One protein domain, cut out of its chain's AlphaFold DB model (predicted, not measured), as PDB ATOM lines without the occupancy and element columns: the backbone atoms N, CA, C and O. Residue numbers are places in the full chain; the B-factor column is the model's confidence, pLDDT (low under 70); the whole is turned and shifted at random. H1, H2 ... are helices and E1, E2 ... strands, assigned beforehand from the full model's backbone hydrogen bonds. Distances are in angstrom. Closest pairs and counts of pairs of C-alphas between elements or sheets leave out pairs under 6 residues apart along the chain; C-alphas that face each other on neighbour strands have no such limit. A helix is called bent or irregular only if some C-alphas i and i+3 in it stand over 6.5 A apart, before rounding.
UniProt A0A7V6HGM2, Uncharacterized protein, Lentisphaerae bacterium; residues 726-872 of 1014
ATOM      1  N   GLY A 726      17.187  47.236  36.544       96.19
ATOM      2  CA  GLY A 726      17.836  48.300  37.308       96.19
ATOM      3  C   GLY A 726      19.025  47.801  38.127       96.19
ATOM      4  O   GLY A 726      19.589  46.741  37.846       96.19
ATOM      5  N   THR A 727      19.400  48.567  39.153       96.56
ATOM      6  CA  THR A 727      20.660  48.358  39.882       96.56
ATOM      7  C   THR A 727      20.434  48.064  41.363       96.56
ATOM      8  O   THR A 727      19.675  48.759  42.039       96.56
ATOM      9  N   VAL A 728      21.140  47.066  41.900       97.69
ATOM     10  CA  VAL A 728      21.360  46.933  43.349       97.69
ATOM     11  C   VAL A 728      22.686  47.604  43.686       97.69
ATOM     12  O   VAL A 728      23.739  47.158  43.240       97.69
ATOM     13  N   ALA A 729      22.627  48.692  44.446       97.25
ATOM     14  CA  ALA A 729      23.764  49.556  44.738       97.25
ATOM     15  C   ALA A 729      24.040  49.573  46.239       97.25
ATOM     16  O   ALA A 729      23.191  50.015  47.010       97.25
ATOM     17  N   LEU A 730      25.212  49.119  46.670       97.75
ATOM     18  CA  LEU A 730      25.567  49.027  48.085       97.75
ATOM     19  C   LEU A 730      26.864  49.787  48.369       97.75
ATOM     20  O   LEU A 730      27.878  49.603  47.695       97.75
ATOM     21  N   ASP A 731      26.825  50.622  49.404       95.56
ATOM     22  CA  ASP A 731      27.947  51.448  49.838       95.56
ATOM     23  C   ASP A 731      28.463  50.974  51.193       95.56
ATOM     24  O   ASP A 731      28.012  51.435  52.237       95.56
ATOM     25  N   LYS A 732      29.381  50.002  51.180       95.25
ATOM     26  CA  LYS A 732      29.956  49.410  52.402       95.25
ATOM     27  C   LYS A 732      28.891  48.874  53.379       95.25
ATOM     28  O   LYS A 732      29.147  48.741  54.578       95.25
ATOM     29  N   THR A 733      27.713  48.534  52.855       96.50
ATOM     30  CA  THR A 733      26.577  47.958  53.579       96.50
ATOM     31  C   THR A 733      26.312  46.514  53.172       96.50
ATOM     32  O   THR A 733      26.796  46.043  52.141       96.50
ATOM     33  N   ILE A 734      25.510  45.815  53.979       95.88
ATOM     34  CA  ILE A 734      25.065  44.451  53.700       95.88
ATOM     35  C   ILE A 734      23.565  44.418  53.455       95.88
ATOM     36  O   ILE A 734      22.784  44.758  54.340       95.88
ATOM     37  N   LEU A 735      23.154  43.924  52.291       96.31
ATOM     38  CA  LEU A 735      21.756  43.646  51.975       96.31
ATOM     39  C   LEU A 735      21.580  42.143  51.767       96.31
ATOM     40  O   LEU A 735      22.394  41.503  51.106       96.31
ATOM     41  N   THR A 736      20.519  41.561  52.323       95.00
ATOM     42  CA  THR A 736      20.189  40.144  52.096       95.00
ATOM     43  C   THR A 736      18.937  40.006  51.241       95.00
ATOM     44  O   THR A 736      17.913  40.613  51.560       95.00
ATOM     45  N   ALA A 737      18.986  39.148  50.221       95.38
ATOM     46  CA  ALA A 737      17.832  38.761  49.412       95.38
ATOM     47  C   ALA A 737      17.810  37.236  49.165       95.38
ATOM     48  O   ALA A 737      18.863  36.625  48.996       95.38
ATOM     49  N   PRO A 738      16.635  36.584  49.096       94.00
ATOM     50  CA  PRO A 738      16.544  35.175  48.722       94.00
ATOM     51  C   PRO A 738      17.085  34.886  47.318       94.00
ATOM     52  O   PRO A 738      17.699  33.849  47.103       94.00
ATOM     53  N   ALA A 739      16.859  35.791  46.366       92.81
ATOM     54  CA  ALA A 739      17.346  35.660  44.999       92.81
ATOM     55  C   ALA A 739      17.472  37.030  44.324       92.81
ATOM     56  O   ALA A 739      16.748  37.960  44.686       92.81
ATOM     57  N   ALA A 740      18.350  37.116  43.323       91.88
ATOM     58  CA  ALA A 740      18.515  38.271  42.442       91.88
ATOM     59  C   ALA A 740      18.636  37.808  40.979       91.88
ATOM     60  O   ALA A 740      19.423  36.905  40.691       91.88
ATOM     61  N   ILE A 741      17.836  38.379  40.064       90.94
ATOM     62  CA  ILE A 741      17.770  37.949  38.651       90.94
ATOM     63  C   ILE A 741      17.672  39.154  37.699       90.94
ATOM     64  O   ILE A 741      16.774  39.983  37.837       90.94
ATOM     65  N   GLY A 742      18.545  39.205  36.685       89.94
ATOM     66  CA  GLY A 742      18.486  40.175  35.573       89.94
ATOM     67  C   GLY A 742      19.018  41.587  35.865       89.94
ATOM     68  O   GLY A 742      18.996  42.439  34.983       89.94
ATOM     69  N   LEU A 743      19.495  41.830  37.083       93.50
ATOM     70  CA  LEU A 743      19.895  43.150  37.574       93.50
ATOM     71  C   LEU A 743      21.347  43.496  37.221       93.50
ATOM     72  O   LEU A 743      22.169  42.612  36.974       93.50
ATOM     73  N   ASN A 744      21.655  44.788  37.306       95.44
ATOM     74  CA  ASN A 744      23.016  45.295  37.437       95.44
ATOM     75  C   ASN A 744      23.377  45.474  38.916       95.44
ATOM     76  O   ASN A 744      22.502  45.581  39.783       95.44
ATOM     77  N   TYR A 745      24.671  45.537  39.208       97.06
ATOM     78  CA  TYR A 745      25.177  45.604  40.574       97.06
ATOM     79  C   TYR A 745      26.257  46.666  40.701       97.06
ATOM     80  O   TYR A 745      27.091  46.807  39.816       97.06
ATOM     81  N   ALA A 746      26.246  47.391  41.814       98.06
ATOM     82  CA  ALA A 746      27.240  48.402  42.137       98.06
ATOM     83  C   ALA A 746      27.699  48.228  43.586       98.06
ATOM     84  O   ALA A 746      26.880  48.235  44.509       98.06
ATOM     85  N   PHE A 747      29.005  48.078  43.788       98.25
ATOM     86  CA  PHE A 747      29.592  47.780  45.090       98.25
ATOM     87  C   PHE A 747      30.764  48.701  45.393       98.25
ATOM     88  O   PHE A 747      31.702  48.808  44.604       98.25
ATOM     89  N   VAL A 748      30.746  49.311  46.575       97.50
ATOM     90  CA  VAL A 748      31.905  50.047  47.092       97.50
ATOM     91  C   VAL A 748      32.796  49.114  47.897       97.50
ATOM     92  O   VAL A 748      32.345  48.440  48.830       97.50
ATOM     93  N   PHE A 749      34.071  49.116  47.535       96.81
ATOM     94  CA  PHE A 749      35.150  48.389  48.178       96.81
ATOM     95  C   PHE A 749      36.119  49.363  48.846       96.81
ATOM     96  O   PHE A 749      36.221  50.527  48.471       96.81
ATOM     97  N   SER A 750      36.825  48.871  49.849       93.88
ATOM     98  CA  SER A 750      37.901  49.533  50.572       93.88
ATOM     99  C   SER A 750      39.024  48.522  50.827       93.88
ATOM    100  O   SER A 750      38.890  47.343  50.501       93.88
ATOM    101  N   ALA A 751      40.106  48.958  51.475       89.31
ATOM    102  CA  ALA A 751      41.190  48.071  51.905       89.31
ATOM    103  C   ALA A 751      40.801  47.103  53.049       89.31
ATOM    104  O   ALA A 751      41.609  46.268  53.445       89.31
ATOM    105  N   ALA A 752      39.602  47.233  53.631       89.88
ATOM    106  CA  ALA A 752      39.132  46.360  54.704       89.88
ATOM    107  C   ALA A 752      38.532  45.051  54.163       89.88
ATOM    108  O   ALA A 752      38.135  44.959  53.005       89.88
ATOM    109  N   THR A 753      38.401  44.045  55.027       89.62
ATOM    110  CA  THR A 753      37.570  42.859  54.765       89.62
ATOM    111  C   THR A 753      36.137  43.077  55.264       89.62
ATOM    112  O   THR A 753      35.956  43.828  56.225       89.62
ATOM    113  N   PRO A 754      35.119  42.412  54.681       95.12
ATOM    114  CA  PRO A 754      33.747  42.524  55.155       95.12
ATOM    115  C   PRO A 754      33.588  42.115  56.626       95.12
ATOM    116  O   PRO A 754      33.931  40.998  57.013       95.12
ATOM    117  N   THR A 755      32.993  42.984  57.441       94.94
ATOM    118  CA  THR A 755      32.546  42.639  58.799       94.94
ATOM    119  C   THR A 755      31.074  42.226  58.752       94.94
ATOM    120  O   THR A 755      30.180  43.047  58.949       94.94
ATOM    121  N   TYR A 756      30.803  40.942  58.488       94.12
ATOM    122  CA  TYR A 756      29.452  40.441  58.173       94.12
ATOM    123  C   TYR A 756      28.380  40.688  59.247       94.12
ATOM    124  O   TYR A 756      27.201  40.828  58.923       94.12
ATOM    125  N   CYS A 757      28.776  40.793  60.518       90.56
ATOM    126  CA  CYS A 757      27.857  41.076  61.619       90.56
ATOM    127  C   CYS A 757      27.500  42.572  61.753       90.56
ATOM    128  O   CYS A 757      26.611  42.923  62.528       90.56
ATOM    129  N   GLN A 758      28.159  43.460  60.998       92.06
ATOM    130  CA  GLN A 758      27.961  44.912  61.018       92.06
ATOM    131  C   GLN A 758      27.377  45.411  59.689       92.06
ATOM    132  O   GLN A 758      28.055  46.041  58.881       92.06
ATOM    133  N   ALA A 759      26.082  45.170  59.471       90.69
ATOM    134  CA  ALA A 759      25.421  45.444  58.190       90.69
ATOM    135  C   ALA A 759      25.481  46.911  57.712       90.69
ATOM    136  O   ALA A 759      25.425  47.160  56.510       90.69
ATOM    137  N   THR A 760      25.602  47.884  58.618       91.94
ATOM    138  CA  THR A 760      25.681  49.324  58.299       91.94
ATOM    139  C   THR A 760      27.091  49.817  57.980       91.94
ATOM    140  O   THR A 760      27.237  50.891  57.409       91.94
ATOM    141  N   THR A 761      28.123  49.081  58.392       90.06
ATOM    142  CA  THR A 761      29.536  49.487  58.309       90.06
ATOM    143  C   THR A 761      30.406  48.259  58.058       90.06
ATOM    144  O   THR A 761      31.330  47.962  58.811       90.06
ATOM    145  N   SER A 762      30.093  47.521  56.999       94.06
ATOM    146  CA  SER A 762      30.756  46.258  56.665       94.06
ATOM    147  C   SER A 762      32.195  46.462  56.180       94.06
ATOM    148  O   SER A 762      32.938  45.503  56.034       94.06
ATOM    149  N   GLY A 763      32.625  47.698  55.919       93.75
ATOM    150  CA  GLY A 763      33.922  47.994  55.306       93.75
ATOM    151  C   GLY A 763      33.855  47.845  53.789       93.75
ATOM    152  O   GLY A 763      34.089  48.819  53.081       93.75
ATOM    153  N   ASN A 764      33.415  46.682  53.303       96.38
ATOM    154  CA  ASN A 764      33.089  46.442  51.894       96.38
ATOM    155  C   ASN A 764      31.614  46.072  51.736       96.38
ATOM    156  O   ASN A 764      31.018  45.437  52.610       96.38
ATOM    157  N   ALA A 765      31.022  46.491  50.619       97.69
ATOM    158  CA  ALA A 765      29.636  46.199  50.290       97.69
ATOM    159  C   ALA A 765      29.420  44.694  50.080       97.69
ATOM    160  O   ALA A 765      30.254  44.052  49.449       97.69
ATOM    161  N   VAL A 766      28.308  44.135  50.569       97.81
ATOM    162  CA  VAL A 766      27.962  42.713  50.391       97.81
ATOM    163  C   VAL A 766      26.470  42.543  50.108       97.81
ATOM    164  O   VAL A 766      25.615  42.899  50.914       97.81
ATOM    165  N   LEU A 767      26.142  41.913  48.988       97.38
ATOM    166  CA  LEU A 767      24.826  41.364  48.699       97.38
ATOM    167  C   LEU A 767      24.833  39.866  49.023       97.38
ATOM    168  O   LEU A 767      25.423  39.060  48.301       97.38
ATOM    169  N   ARG A 768      24.165  39.488  50.118       95.56
ATOM    170  CA  ARG A 768      23.955  38.084  50.492       95.56
ATOM    171  C   ARG A 768      22.778  37.512  49.704       95.56
ATOM    172  O   ARG A 768      21.659  38.014  49.832       95.56
ATOM    173  N   LEU A 769      23.012  36.430  48.965       94.00
ATOM    174  CA  LEU A 769      22.006  35.724  48.171       94.00
ATOM    175  C   LEU A 769      21.873  34.260  48.601       94.00
ATOM    176  O   LEU A 769      22.869  33.567  48.790       94.00
ATOM    177  N   LEU A 770      20.634  33.771  48.711       86.25
ATOM    178  CA  LEU A 770      20.379  32.331  48.887       86.25
ATOM    179  C   LEU A 770      20.380  31.591  47.546       86.25
ATOM    180  O   LEU A 770      20.715  30.413  47.487       86.25
ATOM    181  N   SER A 771      20.022  32.283  46.464       85.56
ATOM    182  CA  SER A 771      20.162  31.781  45.106       85.56
ATOM    183  C   SER A 771      20.632  32.864  44.146       85.56
ATOM    184  O   SER A 771      20.118  33.985  44.153       85.56
ATOM    185  N   ILE A 772      21.596  32.512  43.296       83.38
ATOM    186  CA  ILE A 772      22.125  33.381  42.245       83.38
ATOM    187  C   ILE A 772      21.916  32.714  40.888       83.38
ATOM    188  O   ILE A 772      22.183  31.526  40.723       83.38
ATOM    189  N   ARG A 773      21.377  33.460  39.917       78.00
ATOM    190  CA  ARG A 773      21.200  32.984  38.540       78.00
ATOM    191  C   ARG A 773      21.423  34.130  37.557       78.00
ATOM    192  O   ARG A 773      20.898  35.222  37.790       78.00
ATOM    193  N   PRO A 774      22.145  33.900  36.449       66.56
ATOM    194  CA  PRO A 774      22.158  34.859  35.355       66.56
ATOM    195  C   PRO A 774      20.741  34.995  34.772       66.56
ATOM    196  O   PRO A 774      19.975  34.031  34.715       66.56
ATOM    197  N   GLY A 775      20.371  36.221  34.397       66.44
ATOM    198  CA  GLY A 775      19.162  36.472  33.612       66.44
ATOM    199  C   GLY A 775      19.380  36.127  32.136       66.44
ATOM    200  O   GLY A 775      20.315  35.414  31.785       66.44
ATOM    201  N   GLY A 776      18.530  36.661  31.252       73.88
ATOM    202  CA  GLY A 776      18.731  36.510  29.805       73.88
ATOM    203  C   GLY A 776      19.996  37.213  29.294       73.88
ATOM    204  O   GLY A 776      20.705  36.658  28.463       73.88
ATOM    205  N   ALA A 777      20.291  38.414  29.803       77.38
ATOM    206  CA  ALA A 777      21.499  39.170  29.475       77.38
ATOM    207  C   ALA A 777      22.564  39.043  30.588       77.38
ATOM    208  O   ALA A 777      22.191  38.980  31.767       77.38
ATOM    209  N   PRO A 778      23.866  39.046  30.232       82.44
ATOM    210  CA  PRO A 778      24.973  39.166  31.178       82.44
ATOM    211  C   PRO A 778      24.803  40.359  32.134       82.44
ATOM    212  O   PRO A 778      24.530  41.464  31.662       82.44
ATOM    213  N   PRO A 779      24.976  40.179  33.455       88.50
ATOM    214  CA  PRO A 779      24.905  41.290  34.398       88.50
ATOM    215  C   PRO A 779      26.134  42.199  34.272       88.50
ATOM    216  O   PRO A 779      27.248  41.724  34.028       88.50
ATOM    217  N   VAL A 780      25.943  43.502  34.502       95.19
ATOM    218  CA  VAL A 780      27.046  44.451  34.709       95.19
ATOM    219  C   VAL A 780      27.310  44.595  36.207       95.19
ATOM    220  O   VAL A 780      26.378  44.807  36.986       95.19
ATOM    221  N   ILE A 781      28.576  44.469  36.606       97.31
ATOM    222  CA  ILE A 781      29.042  44.648  37.983       97.31
ATOM    223  C   ILE A 781      30.027  45.817  38.013       97.31
ATOM    224  O   ILE A 781      31.125  45.729  37.467       97.31
ATOM    225  N   ASP A 782      29.640  46.890  38.688       98.06
ATOM    226  CA  ASP A 782      30.460  48.072  38.919       98.06
ATOM    227  C   ASP A 782      31.114  47.999  40.297       98.06
ATOM    228  O   ASP A 782      30.438  47.862  41.320       98.06
ATOM    229  N   ILE A 783      32.439  48.095  40.330       98.06
ATOM    230  CA  ILE A 783      33.235  48.049  41.556       98.06
ATOM    231  C   ILE A 783      33.916  49.401  41.744       98.06
ATOM    232  O   ILE A 783      34.778  49.794  40.960       98.06
ATOM    233  N   TYR A 784      33.531  50.101  42.805       97.25
ATOM    234  CA  TYR A 784      34.069  51.402  43.187       97.25
ATOM    235  C   TYR A 784      35.135  51.211  44.270       97.25
ATOM    236  O   TYR A 784      34.819  50.839  45.401       97.25
ATOM    237  N   LEU A 785      36.401  51.439  43.923       95.44
ATOM    238  CA  LEU A 785      37.568  51.188  44.772       95.44
ATOM    239  C   LEU A 785      37.875  52.405  45.655       95.44
ATOM    240  O   LEU A 785      38.746  53.208  45.349       95.44
ATOM    241  N   ASP A 786      37.162  52.557  46.767       92.50
ATOM    242  CA  ASP A 786      37.337  53.665  47.714       92.50
ATOM    243  C   ASP A 786      38.520  53.420  48.670       92.50
ATOM    244  O   ASP A 786      38.356  53.172  49.871       92.50
ATOM    245  N   MET A 787      39.726  53.408  48.101       89.50
ATOM    246  CA  MET A 787      40.977  53.057  48.771       89.50
ATOM    247  C   MET A 787      42.203  53.676  48.067       89.50
ATOM    248  O   MET A 787      42.078  54.160  46.942       89.50
ATOM    249  N   PRO A 788      43.390  53.676  48.709       83.25
ATOM    250  CA  PRO A 788      44.647  54.049  48.054       83.25
ATOM    251  C   PRO A 788      44.953  53.187  46.810       83.25
ATOM    252  O   PRO A 788      44.344  52.127  46.650       83.25
ATOM    253  N   PRO A 789      45.916  53.596  45.955       86.25
ATOM    254  CA  PRO A 789      46.320  52.812  44.789       86.25
ATOM    255  C   PRO A 789      46.669  51.366  45.148       86.25
ATOM    256  O   PRO A 789      47.392  51.122  46.114       86.25
ATOM    257  N   LEU A 790      46.160  50.430  44.345       91.69
ATOM    258  CA  LEU A 790      46.374  48.994  44.518       91.69
ATOM    259  C   LEU A 790      47.847  48.607  44.322       91.69
ATOM    260  O   LEU A 790      48.544  49.182  43.482       91.69
ATOM    261  N   ALA A 791      48.290  47.588  45.057       91.75
ATOM    262  CA  ALA A 791      49.571  46.914  44.890       91.75
ATOM    263  C   ALA A 791      49.401  45.520  44.259       91.75
ATOM    264  O   ALA A 791      48.336  44.902  44.320       91.75
ATOM    265  N   VAL A 792      50.474  45.007  43.646       90.44
ATOM    266  CA  VAL A 792      50.499  43.643  43.091       90.44
ATOM    267  C   VAL A 792      50.233  42.633  44.208       90.44
ATOM    268  O   VAL A 792      50.941  42.617  45.215       90.44
ATOM    269  N   GLY A 793      49.248  41.760  43.999       86.75
ATOM    270  CA  GLY A 793      48.846  40.728  44.950       86.75
ATOM    271  C   GLY A 793      47.758  41.153  45.938       86.75
ATOM    272  O   GLY A 793      47.314  40.307  46.714       86.75
ATOM    273  N   ASP A 794      47.291  42.407  45.902       92.31
ATOM    274  CA  ASP A 794      46.164  42.838  46.731       92.31
ATOM    275  C   ASP A 794      44.907  42.017  46.412       92.31
ATOM    276  O   ASP A 794      44.570  41.763  45.247       92.31
ATOM    277  N   THR A 795      44.196  41.621  47.471       92.19
ATOM    278  CA  THR A 795      42.932  40.883  47.391       92.19
ATOM    279  C   THR A 795      41.858  41.587  48.209       92.19
ATOM    280  O   THR A 795      42.084  41.961  49.358       92.19
ATOM    281  N   LEU A 796      40.679  41.784  47.616       95.31
ATOM    282  CA  LEU A 796      39.571  42.498  48.251       95.31
ATOM    283  C   LEU A 796      38.309  41.646  48.200       95.31
ATOM    284  O   LEU A 796      37.809  41.341  47.119       95.31
ATOM    285  N   ARG A 797      37.765  41.290  49.365       95.25
ATOM    286  CA  ARG A 797      36.540  40.482  49.473       95.25
ATOM    287  C   ARG A 797      35.308  41.362  49.650       95.25
ATOM    288  O   ARG A 797      35.360  42.361  50.364       95.25
ATOM    289  N   GLY A 798      34.205  41.000  49.007       96.50
ATOM    290  CA  GLY A 798      32.944  41.740  49.072       96.50
ATOM    291  C   GLY A 798      32.034  41.425  47.887       96.50
ATOM    292  O   GLY A 798      32.139  40.371  47.277       96.50
ATOM    293  N   GLY A 799      31.146  42.347  47.532       96.81
ATOM    294  CA  GLY A 799      30.222  42.252  46.403       96.81
ATOM    295  C   GLY A 799      29.129  41.215  46.613       96.81
ATOM    296  O   GLY A 799      28.035  41.566  47.038       96.81
ATOM    297  N   PHE A 800      29.413  39.943  46.348       97.06
ATOM    298  CA  PHE A 800      28.461  38.846  46.528       97.06
ATOM    299  C   PHE A 800      28.905  37.906  47.637       97.06
ATOM    300  O   PHE A 800      30.082  37.572  47.727       97.06
ATOM    301  N   PHE A 801      27.940  37.423  48.417       96.38
ATOM    302  CA  PHE A 801      28.085  36.224  49.236       96.38
ATOM    303  C   PHE A 801      26.929  35.270  48.924       96.38
ATOM    304  O   PHE A 801      25.765  35.664  49.027       96.38
ATOM    305  N   VAL A 802      27.227  34.020  48.576       94.12
ATOM    306  CA  VAL A 802      26.224  32.966  48.344       94.12
ATOM    307  C   VAL A 802      26.492  31.769  49.246       94.12
ATOM    308  O   VAL A 802      27.643  31.452  49.528       94.12
ATOM    309  N   GLU A 803      25.441  31.094  49.711       89.19
ATOM    310  CA  GLU A 803      25.598  29.878  50.521       89.19
ATOM    311  C   GLU A 803      26.109  28.688  49.681       89.19
ATOM    312  O   GLU A 803      25.997  28.678  48.452       89.19
ATOM    313  N   CYS A 804      26.690  27.683  50.348       82.19
ATOM    314  CA  CYS A 804      27.231  26.476  49.714       82.19
ATOM    315  C   CYS A 804      26.225  25.816  48.745       82.19
ATOM    316  O   CYS A 804      25.032  25.707  49.043       82.19
ATOM    317  N   GLY A 805      26.715  25.369  47.584       80.25
ATOM    318  CA  GLY A 805      25.901  24.764  46.521       80.25
ATOM    319  C   GLY A 805      25.335  25.754  45.495       80.25
ATOM    320  O   GLY A 805      24.576  25.345  44.618       80.25
ATOM    321  N   GLN A 806      25.675  27.045  45.586       86.69
ATOM    322  CA  GLN A 806      25.419  28.033  44.534       86.69
ATOM    323  C   GLN A 806      26.652  28.236  43.642       86.69
ATOM    324  O   GLN A 806      27.780  28.275  44.129       86.69
ATOM    325  N   ASP A 807      26.425  28.433  42.346       85.62
ATOM    326  CA  ASP A 807      27.487  28.616  41.353       85.62
ATOM    327  C   ASP A 807      27.814  30.104  41.135       85.62
ATOM    328  O   ASP A 807      27.328  30.761  40.208       85.62
ATOM    329  N   LEU A 808      28.617  30.666  42.045       89.44
ATOM    330  CA  LEU A 808      29.113  32.041  41.920       89.44
ATOM    331  C   LEU A 808      30.190  32.165  40.834       89.44
ATOM    332  O   LEU A 808      30.274  33.199  40.173       89.44
ATOM    333  N   SER A 809      31.001  31.126  40.631       86.12
ATOM    334  CA  SER A 809      32.124  31.141  39.691       86.12
ATOM    335  C   SER A 809      31.657  31.362  38.255       86.12
ATOM    336  O   SER A 809      32.126  32.298  37.599       86.12
ATOM    337  N   SER A 810      30.681  30.584  37.777       85.56
ATOM    338  CA  SER A 810      30.136  30.767  36.429       85.56
ATOM    339  C   SER A 810      29.308  32.043  36.303       85.56
ATOM    340  O   SER A 810      29.281  32.649  35.231       85.56
ATOM    341  N   PHE A 811      28.665  32.509  37.380       89.50
ATOM    342  CA  PHE A 811      27.991  33.809  37.377       89.50
ATOM    343  C   PHE A 811      28.981  34.959  37.133       89.50
ATOM    344  O   PHE A 811      28.750  35.789  36.254       89.50
ATOM    345  N   LEU A 812      30.102  34.985  37.860       91.56
ATOM    346  CA  LEU A 812      31.143  36.008  37.718       91.56
ATOM    347  C   LEU A 812      31.889  35.913  36.381       91.56
ATOM    348  O   LEU A 812      32.289  36.938  35.836       91.56
ATOM    349  N   ALA A 813      32.080  34.704  35.845       86.81
ATOM    350  CA  ALA A 813      32.725  34.502  34.547       86.81
ATOM    351  C   ALA A 813      31.895  35.061  33.381       86.81
ATOM    352  O   ALA A 813      32.463  35.571  32.420       86.81
ATOM    353  N   ASN A 814      30.564  35.009  33.492       88.38
ATOM    354  CA  ASN A 814      29.646  35.545  32.490       88.38
ATOM    355  C   ASN A 814      29.332  37.038  32.676       88.38
ATOM    356  O   ASN A 814      28.653  37.613  31.832       88.38
ATOM    357  N   ALA A 815      29.765  37.671  33.769       91.75
ATOM    358  CA  ALA A 815      29.468  39.072  34.053       91.75
ATOM    359  C   ALA A 815      30.431  40.031  33.334       91.75
ATOM    360  O   ALA A 815      31.615  39.744  33.164       91.75
ATOM    361  N   THR A 816      29.945  41.225  32.984       95.00
ATOM    362  CA  THR A 816      30.821  42.343  32.605       95.00
ATOM    363  C   THR A 816      31.197  43.115  33.862       95.00
ATOM    364  O   THR A 816      30.341  43.761  34.462       95.00
ATOM    365  N   VAL A 817      32.467  43.059  34.265       96.25
ATOM    366  CA  VAL A 817      32.956  43.761  35.462       96.25
ATOM    367  C   VAL A 817      33.695  45.031  35.063       96.25
ATOM    368  O   VAL A 817      34.577  44.997  34.207       96.25
ATOM    369  N   ARG A 818      33.339  46.152  35.692       97.50
ATOM    370  CA  ARG A 818      33.977  47.456  35.497       97.50
ATOM    371  C   ARG A 818      34.497  47.967  36.830       97.50
ATOM    372  O   ARG A 818      33.828  47.840  37.853       97.50
ATOM    373  N   PHE A 819      35.675  48.565  36.802       97.12
ATOM    374  CA  PHE A 819      36.327  49.107  37.986       97.12
ATOM    375  C   PHE A 819      36.403  50.623  37.886       97.12
ATOM    376  O   PHE A 819      36.631  51.168  36.804       97.12
ATOM    377  N   PHE A 820      36.222  51.292  39.018       96.06
ATOM    378  CA  PHE A 820      36.229  52.743  39.126       96.06
ATOM    379  C   PHE A 820      37.097  53.180  40.301       96.06
ATOM    380  O   PHE A 820      37.056  52.566  41.369       96.06
ATOM    381  N   GLU A 821      37.849  54.258  40.110       93.69
ATOM    382  CA  GLU A 821      38.723  54.853  41.122       93.69
ATOM    383  C   GLU A 821      38.248  56.268  41.506       93.69
ATOM    384  O   GLU A 821      37.656  56.955  40.663       93.69
ATOM    385  N   PRO A 822      38.433  56.701  42.771       92.94
ATOM    386  CA  PRO A 822      38.042  58.028  43.230       92.94
ATOM    387  C   PRO A 822      38.687  59.130  42.388       92.94
ATOM    388  O   PRO A 822      39.894  59.116  42.144       92.94
ATOM    389  N   ASN A 823      37.883  60.097  41.950       89.75
ATOM    390  CA  ASN A 823      38.350  61.239  41.175       89.75
ATOM    391  C   ASN A 823      37.423  62.437  41.404       89.75
ATOM    392  O   ASN A 823      36.309  62.449  40.888       89.75
ATOM    393  N   ASP A 824      37.905  63.459  42.116       83.12
ATOM    394  CA  ASP A 824      37.136  64.662  42.482       83.12
ATOM    395  C   ASP A 824      36.635  65.493  41.277       83.12
ATOM    396  O   ASP A 824      35.802  66.381  41.450       83.12
ATOM    397  N   GLY A 825      37.109  65.212  40.057       78.75
ATOM    398  CA  GLY A 825      36.629  65.806  38.802       78.75
ATOM    399  C   GLY A 825      36.036  64.803  37.806       78.75
ATOM    400  O   GLY A 825      35.864  65.152  36.642       78.75
ATOM    401  N   GLY A 826      35.781  63.557  38.218       83.31
ATOM    402  CA  GLY A 826      35.214  62.519  37.356       83.31
ATOM    403  C   GLY A 826      33.714  62.701  37.096       83.31
ATOM    404  O   GLY A 826      32.988  63.238  37.926       83.31
ATOM    405  N   ASP A 827      33.224  62.208  35.957       88.00
ATOM    406  CA  ASP A 827      31.809  62.349  35.565       88.00
ATOM    407  C   ASP A 827      30.876  61.305  36.213       88.00
ATOM    408  O   ASP A 827      29.652  61.379  36.076       88.00
ATOM    409  N   ILE A 828      31.428  60.308  36.911       91.00
ATOM    410  CA  ILE A 828      30.659  59.197  37.484       91.00
ATOM    411  C   ILE A 828      30.401  59.477  38.961       91.00
ATOM    412  O   ILE A 828      31.331  59.515  39.759       91.00
ATOM    413  N   GLN A 829      29.132  59.624  39.346       88.25
ATOM    414  CA  GLN A 829      28.739  59.802  40.745       88.25
ATOM    415  C   GLN A 829      28.153  58.520  41.332       88.25
ATOM    416  O   GLN A 829      27.245  57.919  40.758       88.25
ATOM    417  N   PHE A 830      28.626  58.140  42.516       90.19
ATOM    418  CA  PHE A 830      28.072  57.031  43.287       90.19
ATOM    419  C   PHE A 830      28.165  57.324  44.784       90.19
ATOM    420  O   PHE A 830      29.204  57.764  45.268       90.19
ATOM    421  N   ALA A 831      27.074  57.093  45.523       86.19
ATOM    422  CA  ALA A 831      27.014  57.285  46.977       86.19
ATOM    423  C   ALA A 831      27.650  58.612  47.463       86.19
ATOM    424  O   ALA A 831      28.453  58.637  48.395       86.19
ATOM    425  N   GLY A 832      27.324  59.715  46.775       85.12
ATOM    426  CA  GLY A 832      27.796  61.066  47.106       85.12
ATOM    427  C   GLY A 832      29.263  61.369  46.771       85.12
ATOM    428  O   GLY A 832      29.736  62.444  47.127       85.12
ATOM    429  N   ARG A 833      29.979  60.458  46.101       91.50
ATOM    430  CA  ARG A 833      31.385  60.602  45.686       91.50
ATOM    431  C   ARG A 833      31.526  60.576  44.163       91.50
ATOM    432  O   ARG A 833      30.641  60.069  43.472       91.50
ATOM    433  N   PHE A 834      32.642  61.110  43.670       92.12
ATOM    434  CA  PHE A 834      32.992  61.167  42.249       92.12
ATOM    435  C   PHE A 834      34.077  60.148  41.897       92.12
ATOM    436  O   PHE A 834      35.015  59.918  42.664       92.12
ATOM    437  N   TYR A 835      33.940  59.544  40.722       94.25
ATOM    438  CA  TYR A 835      34.779  58.459  40.239       94.25
ATOM    439  C   TYR A 835      35.101  58.617  38.750       94.25
ATOM    440  O   TYR A 835      34.372  59.261  37.992       94.25
ATOM    441  N   ALA A 836      36.175  57.959  38.320       93.88
ATOM    442  CA  ALA A 836      36.518  57.736  36.919       93.88
ATOM    443  C   ALA A 836      36.740  56.233  36.662       93.88
ATOM    444  O   ALA A 836      37.005  55.491  37.613       93.88
ATOM    445  N   PRO A 837      36.616  55.747  35.410       95.56
ATOM    446  CA  PRO A 837      37.021  54.384  35.071       95.56
ATOM    447  C   PRO A 837      38.468  54.132  35.505       95.56
ATOM    448  O   PRO A 837      39.327  54.981  35.274       95.56
ATOM    449  N   TYR A 838      38.723  52.979  36.122       93.88
ATOM    450  CA  TYR A 838      40.053  52.599  36.588       93.88
ATOM    451  C   TYR A 838      41.060  52.627  35.432       93.88
ATOM    452  O   TYR A 838      40.868  51.963  34.412       93.88
ATOM    453  N   SER A 839      42.130  53.400  35.615       88.62
ATOM    454  CA  SER A 839      43.180  53.624  34.614       88.62
ATOM    455  C   SER A 839      44.559  53.118  35.053       88.62
ATOM    456  O   SER A 839      45.561  53.368  34.378       88.62
ATOM    457  N   GLY A 840      44.623  52.409  36.186       83.88
ATOM    458  CA  GLY A 840      45.867  51.888  36.744       83.88
ATOM    459  C   GLY A 840      46.515  50.785  35.900       83.88
ATOM    460  O   GLY A 840      45.887  50.152  35.055       83.88
ATOM    461  N   ALA A 841      47.807  50.557  36.148       86.50
ATOM    462  CA  ALA A 841      48.624  49.617  35.376       86.50
ATOM    463  C   ALA A 841      48.392  48.133  35.725       86.50
ATOM    464  O   ALA A 841      48.882  47.273  34.995       86.50
ATOM    465  N   LEU A 842      47.692  47.834  36.827       91.12
ATOM    466  CA  LEU A 842      47.466  46.465  37.294       91.12
ATOM    467  C   LEU A 842      46.217  45.866  36.637       91.12
ATOM    468  O   LEU A 842      45.163  46.498  36.590       91.12
ATOM    469  N   GLY A 843      46.300  44.616  36.186       90.00
ATOM    470  CA  GLY A 843      45.142  43.856  35.734       90.00
ATOM    471  C   GLY A 843      44.257  43.445  36.910       90.00
ATOM    472  O   GLY A 843      44.729  42.837  37.869       90.00
ATOM    473  N   LEU A 844      42.958  43.743  36.840       93.38
ATOM    474  CA  LEU A 844      41.995  43.386  37.886       93.38
ATOM    475  C   LEU A 844      41.122  42.213  37.441       93.38
ATOM    476  O   LEU A 844      40.519  42.241  36.368       93.38
ATOM    477  N   THR A 845      41.028  41.185  38.282       92.00
ATOM    478  CA  THR A 845      40.181  40.003  38.041       92.00
ATOM    479  C   THR A 845      39.251  39.759  39.221       92.00
ATOM    480  O   THR A 845      39.581  40.112  40.351       92.00
ATOM    481  N   VAL A 846      38.081  39.164  38.975       94.12
ATOM    482  CA  VAL A 846      37.163  38.733  40.044       94.12
ATOM    483  C   VAL A 846      37.119  37.216  40.140       94.12
ATOM    484  O   VAL A 846      37.166  36.517  39.131       94.12
ATOM    485  N   THR A 847      36.998  36.679  41.340       93.25
ATOM    486  CA  THR A 847      36.971  35.233  41.599       93.25
ATOM    487  C   THR A 847      35.983  34.912  42.714       93.25
ATOM    488  O   THR A 847      35.535  35.817  43.414       93.25
ATOM    489  N   ALA A 848      35.612  33.640  42.865       91.88
ATOM    490  CA  ALA A 848      34.795  33.165  43.977       91.88
ATOM    491  C   ALA A 848      35.684  32.431  44.992       91.88
ATOM    492  O   ALA A 848      36.409  31.509  44.623       91.88
ATOM    493  N   MET A 849      35.632  32.839  46.259       90.81
ATOM    494  CA  MET A 849      36.461  32.306  47.343       90.81
ATOM    495  C   MET A 849      35.607  31.681  48.447       90.81
ATOM    496  O   MET A 849      34.606  32.279  48.833       90.81
ATOM    497  N   PRO A 850      36.005  30.531  49.016       90.62
ATOM    498  CA  PRO A 850      35.416  29.990  50.234       90.62
ATOM    499  C   PRO A 850      35.471  30.996  51.379       90.62
ATOM    500  O   PRO A 850      36.530  31.543  51.688       90.62
ATOM    501  N   GLU A 851      34.333  31.208  52.031       91.50
ATOM    502  CA  GLU A 851      34.194  32.191  53.096       91.50
ATOM    503  C   GLU A 851      33.194  31.714  54.155       91.50
ATOM    504  O   GLU A 851      32.133  31.159  53.846       91.50
ATOM    505  N   ALA A 852      33.527  31.975  55.418       90.44
ATOM    506  CA  ALA A 852      32.636  31.788  56.550       90.44
ATOM    507  C   ALA A 852      32.158  33.160  57.022       90.44
ATOM    508  O   ALA A 852      32.962  33.985  57.448       90.44
ATOM    509  N   ALA A 853      30.852  33.390  56.967       92.56
ATOM    510  CA  ALA A 853      30.247  34.672  57.302       92.56
ATOM    511  C   ALA A 853      29.130  34.492  58.330       92.56
ATOM    512  O   ALA A 853      28.276  33.621  58.177       92.56
ATOM    513  N   ASP A 854      29.100  35.334  59.361       93.00
ATOM    514  CA  ASP A 854      27.976  35.421  60.296       93.00
ATOM    515  C   ASP A 854      27.287  36.775  60.136       93.00
ATOM    516  O   ASP A 854      27.846  37.822  60.462       93.00
ATOM    517  N   PHE A 855      26.056  36.742  59.633       90.56
ATOM    518  CA  PHE A 855      25.230  37.925  59.389       90.56
ATOM    519  C   PHE A 855      24.331  38.277  60.587       90.56
ATOM    520  O   PHE A 855      23.304  38.940  60.428       90.56
ATOM    521  N   GLY A 856      24.664  37.772  61.779       85.19
ATOM    522  CA  GLY A 856      23.859  37.883  62.995       85.19
ATOM    523  C   GLY A 856      22.764  36.817  63.114       85.19
ATOM    524  O   GLY A 856      21.942  36.893  64.024       85.19
ATOM    525  N   ASP A 857      22.729  35.837  62.204       85.88
ATOM    526  CA  ASP A 857      21.830  34.673  62.242       85.88
ATOM    527  C   ASP A 857      22.578  33.328  62.298       85.88
ATOM    528  O   ASP A 857      22.012  32.280  61.963       85.88
ATOM    529  N   GLY A 858      23.833  33.374  62.755       86.56
ATOM    530  CA  GLY A 858      24.733  32.239  62.914       86.56
ATOM    531  C   GLY A 858      25.694  32.078  61.730       86.56
ATOM    532  O   GLY A 858      25.432  32.588  60.636       86.56
ATOM    533  N   PRO A 859      26.806  31.344  61.923       88.56
ATOM    534  CA  PRO A 859      27.830  31.179  60.902       88.56
ATOM    535  C   PRO A 859      27.292  30.423  59.681       88.56
ATOM    536  O   PRO A 859      26.670  29.365  59.795       88.56
ATOM    537  N   ARG A 860      27.574  30.960  58.495       89.75
ATOM    538  CA  ARG A 860      27.236  30.408  57.181       89.75
ATOM    539  C   ARG A 860      28.510  30.098  56.416       89.75
ATOM    540  O   ARG A 860      29.463  30.867  56.470       89.75
ATOM    541  N   GLN A 861      28.502  28.986  55.693       89.88
ATOM    542  CA  GLN A 861      29.586  28.574  54.803       89.88
ATOM    543  C   GLN A 861      29.144  28.814  53.361       89.88
ATOM    544  O   GLN A 861      28.013  28.471  52.995       89.88
ATOM    545  N   GLY A 862      30.010  29.420  52.558       91.50
ATOM    546  CA  GLY A 862      29.641  29.852  51.222       91.50
ATOM    547  C   GLY A 862      30.815  30.332  50.384       91.50
ATOM    548  O   GLY A 862      31.973  30.067  50.701       91.50
ATOM    549  N   LEU A 863      30.482  31.041  49.308       91.88
ATOM    550  CA  LEU A 863      31.432  31.686  48.414       91.88
ATOM    551  C   LEU A 863      31.247  33.204  48.464       91.88
ATOM    552  O   LEU A 863      30.120  33.697  48.364       91.88
ATOM    553  N   VAL A 864      32.352  33.938  48.576       94.75
ATOM    554  CA  VAL A 864      32.418  35.399  48.465       94.75
ATOM    555  C   VAL A 864      33.126  35.801  47.175       94.75
ATOM    556  O   VAL A 864      34.038  35.107  46.724       94.75
ATOM    557  N   MET A 865      32.735  36.920  46.570       96.25
ATOM    558  CA  MET A 865      33.502  37.491  45.465       96.25
ATOM    559  C   MET A 865      34.789  38.152  45.992       96.25
ATOM    560  O   MET A 865      34.774  38.895  46.976       96.25
ATOM    561  N   GLU A 866      35.903  37.899  45.313       95.25
ATOM    562  CA  GLU A 866      37.216  38.484  45.590       95.25
ATOM    563  C   GLU A 866      37.764  39.172  44.335       95.25
ATOM    564  O   GLU A 866      37.831  38.561  43.267       95.25
ATOM    565  N   VAL A 867      38.166  40.436  44.466       95.56
ATOM    566  CA  VAL A 867      38.936  41.179  43.460       95.56
ATOM    567  C   VAL A 867      40.419  40.917  43.698       95.56
ATOM    568  O   VAL A 867      40.874  41.048  44.830       95.56
ATOM    569  N   ARG A 868      41.173  40.592  42.645       93.25
ATOM    570  CA  ARG A 868      42.624  40.360  42.688       93.25
ATOM    571  C   ARG A 868      43.348  41.349  41.773       93.25
ATOM    572  O   ARG A 868      43.029  41.403  40.583       93.25
ATOM    573  N   ALA A 869      44.327  42.078  42.308       93.19
ATOM    574  CA  ALA A 869      45.162  43.020  41.556       93.19
ATOM    575  C   ALA A 869      46.473  42.358  41.104       93.19
ATOM    576  O   ALA A 869      47.301  41.992  41.936       93.19
ATOM    577  N   ASP A 870      46.634  42.134  39.795       89.19
ATOM    578  CA  ASP A 870      47.713  41.332  39.191       89.19
ATOM    579  C   ASP A 870      47.976  40.001  39.924       89.19
ATOM    580  O   ASP A 870      49.090  39.478  39.969       89.19
ATOM    581  N   GLY A 871      46.913  39.428  40.499       85.69
ATOM    582  CA  GLY A 871      46.971  38.187  41.263       85.69
ATOM    583  C   GLY A 871      47.266  36.966  40.394       85.69
ATOM    584  O   GLY A 871      47.448  37.063  39.179       85.69
ATOM    585  N   LEU A 872      47.296  35.791  41.023       87.88
ATOM    586  CA  LEU A 872      47.555  34.523  40.339       87.88
ATOM    587  C   LEU A 872      46.595  34.315  39.146       87.88
ATOM    588  O   LEU A 872      45.407  34.612  39.282       87.88
TER     589      LEU A 872
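This is residues 726 to 872 of the 1014 residues of an uncharacterized protein of Lentisphaerae bacterium (UniProt A0A7V6HGM2). From E1 to E6 the chain winds in stacked turns between two sheets that stand face to face with their strands crossed, a sandwich. The hairpin E8 and E9 folds back over the outside of the first sheet, while the hairpin E10 and E11 extends the second, on which the short helix H1 packs. The printed part has 147 residues, in the order E1 E2 E3 E4 E5 E6 H1 E7 E8 E9 E10 E11, and is mostly strand. The sheets, E1 E3 E5 E7 E9 E8 and E2 E4 E6 E11 E10, are both mixed. The whole is compact, with a radius of gyration of the C-alphas of 14.4 A and spans of 41 by 33 by 33 A.

Find C-alpha 727 at (20.660, 48.358, 39.882), where E1, residues 727 to 731, begins. E2, residues 734 to 741, bends by 88 degrees at residue 738. Next come E3, residues 744 to 749, E4, 766 to 772, and E5, 780 to 785. E6, residues 795 to 803, spans 20.8 A and bends by 75 degrees at residue 799. H1, residues 808 to 813, leads to E7, 816 to 822, 20.3 A long; then come E8, 828 to 830, and E9, 833 to 837. E10, residues 844 to 854, spans 27.6 A; E11, residues 859 to 869, spans 28.5 A and ends at C-alpha 869 (45.162, 43.020, 41.556).

Look first at E1, E3, E5 and E7, parallel neighbours in that order: N 728 and O 744 are 2.9 A apart, N 745 and O 780 2.9 A, N 781 and O 816 2.9 A. E7 is antiparallel to E9, with N 821 and O 836 at 2.9 A, and E9 to E8, with N 830 and O 833 at 2.9 A. This is a folded sheet, bent back on itself into two leaves: E1 E3 E5 face E9 E8, with E7 as the hinge. In the other sheet E2, E4 and E6 are parallel neighbours, with N 735 and O 766 at 3.0 A and N 767 and O 799 at 2.7 A. E11 is antiparallel to E6, N 796 to O 867 being 2.9 A, and to E10, N 847 to O 866 being 2.8 A. The strands of one sheet stand at 71 degrees to those of the other; the closest C-alphas of E3 and E6, Phe 747 and Gly 799, are 5.7 A apart. H1 is on the second sheet, its closest C-alphas to E10 being Ser 809 and Ala 848, 5.4 A; its O i to N i+4 pairs are within hydrogen-bond range.

The C-alphas farthest apart, Gly 805 and Gly 825, are 43.1 A apart. The printed part has no cut; its one long link is E3 to E4. Mean pLDDT of the printed part is 91.2, with residues 774 to 775 under 70.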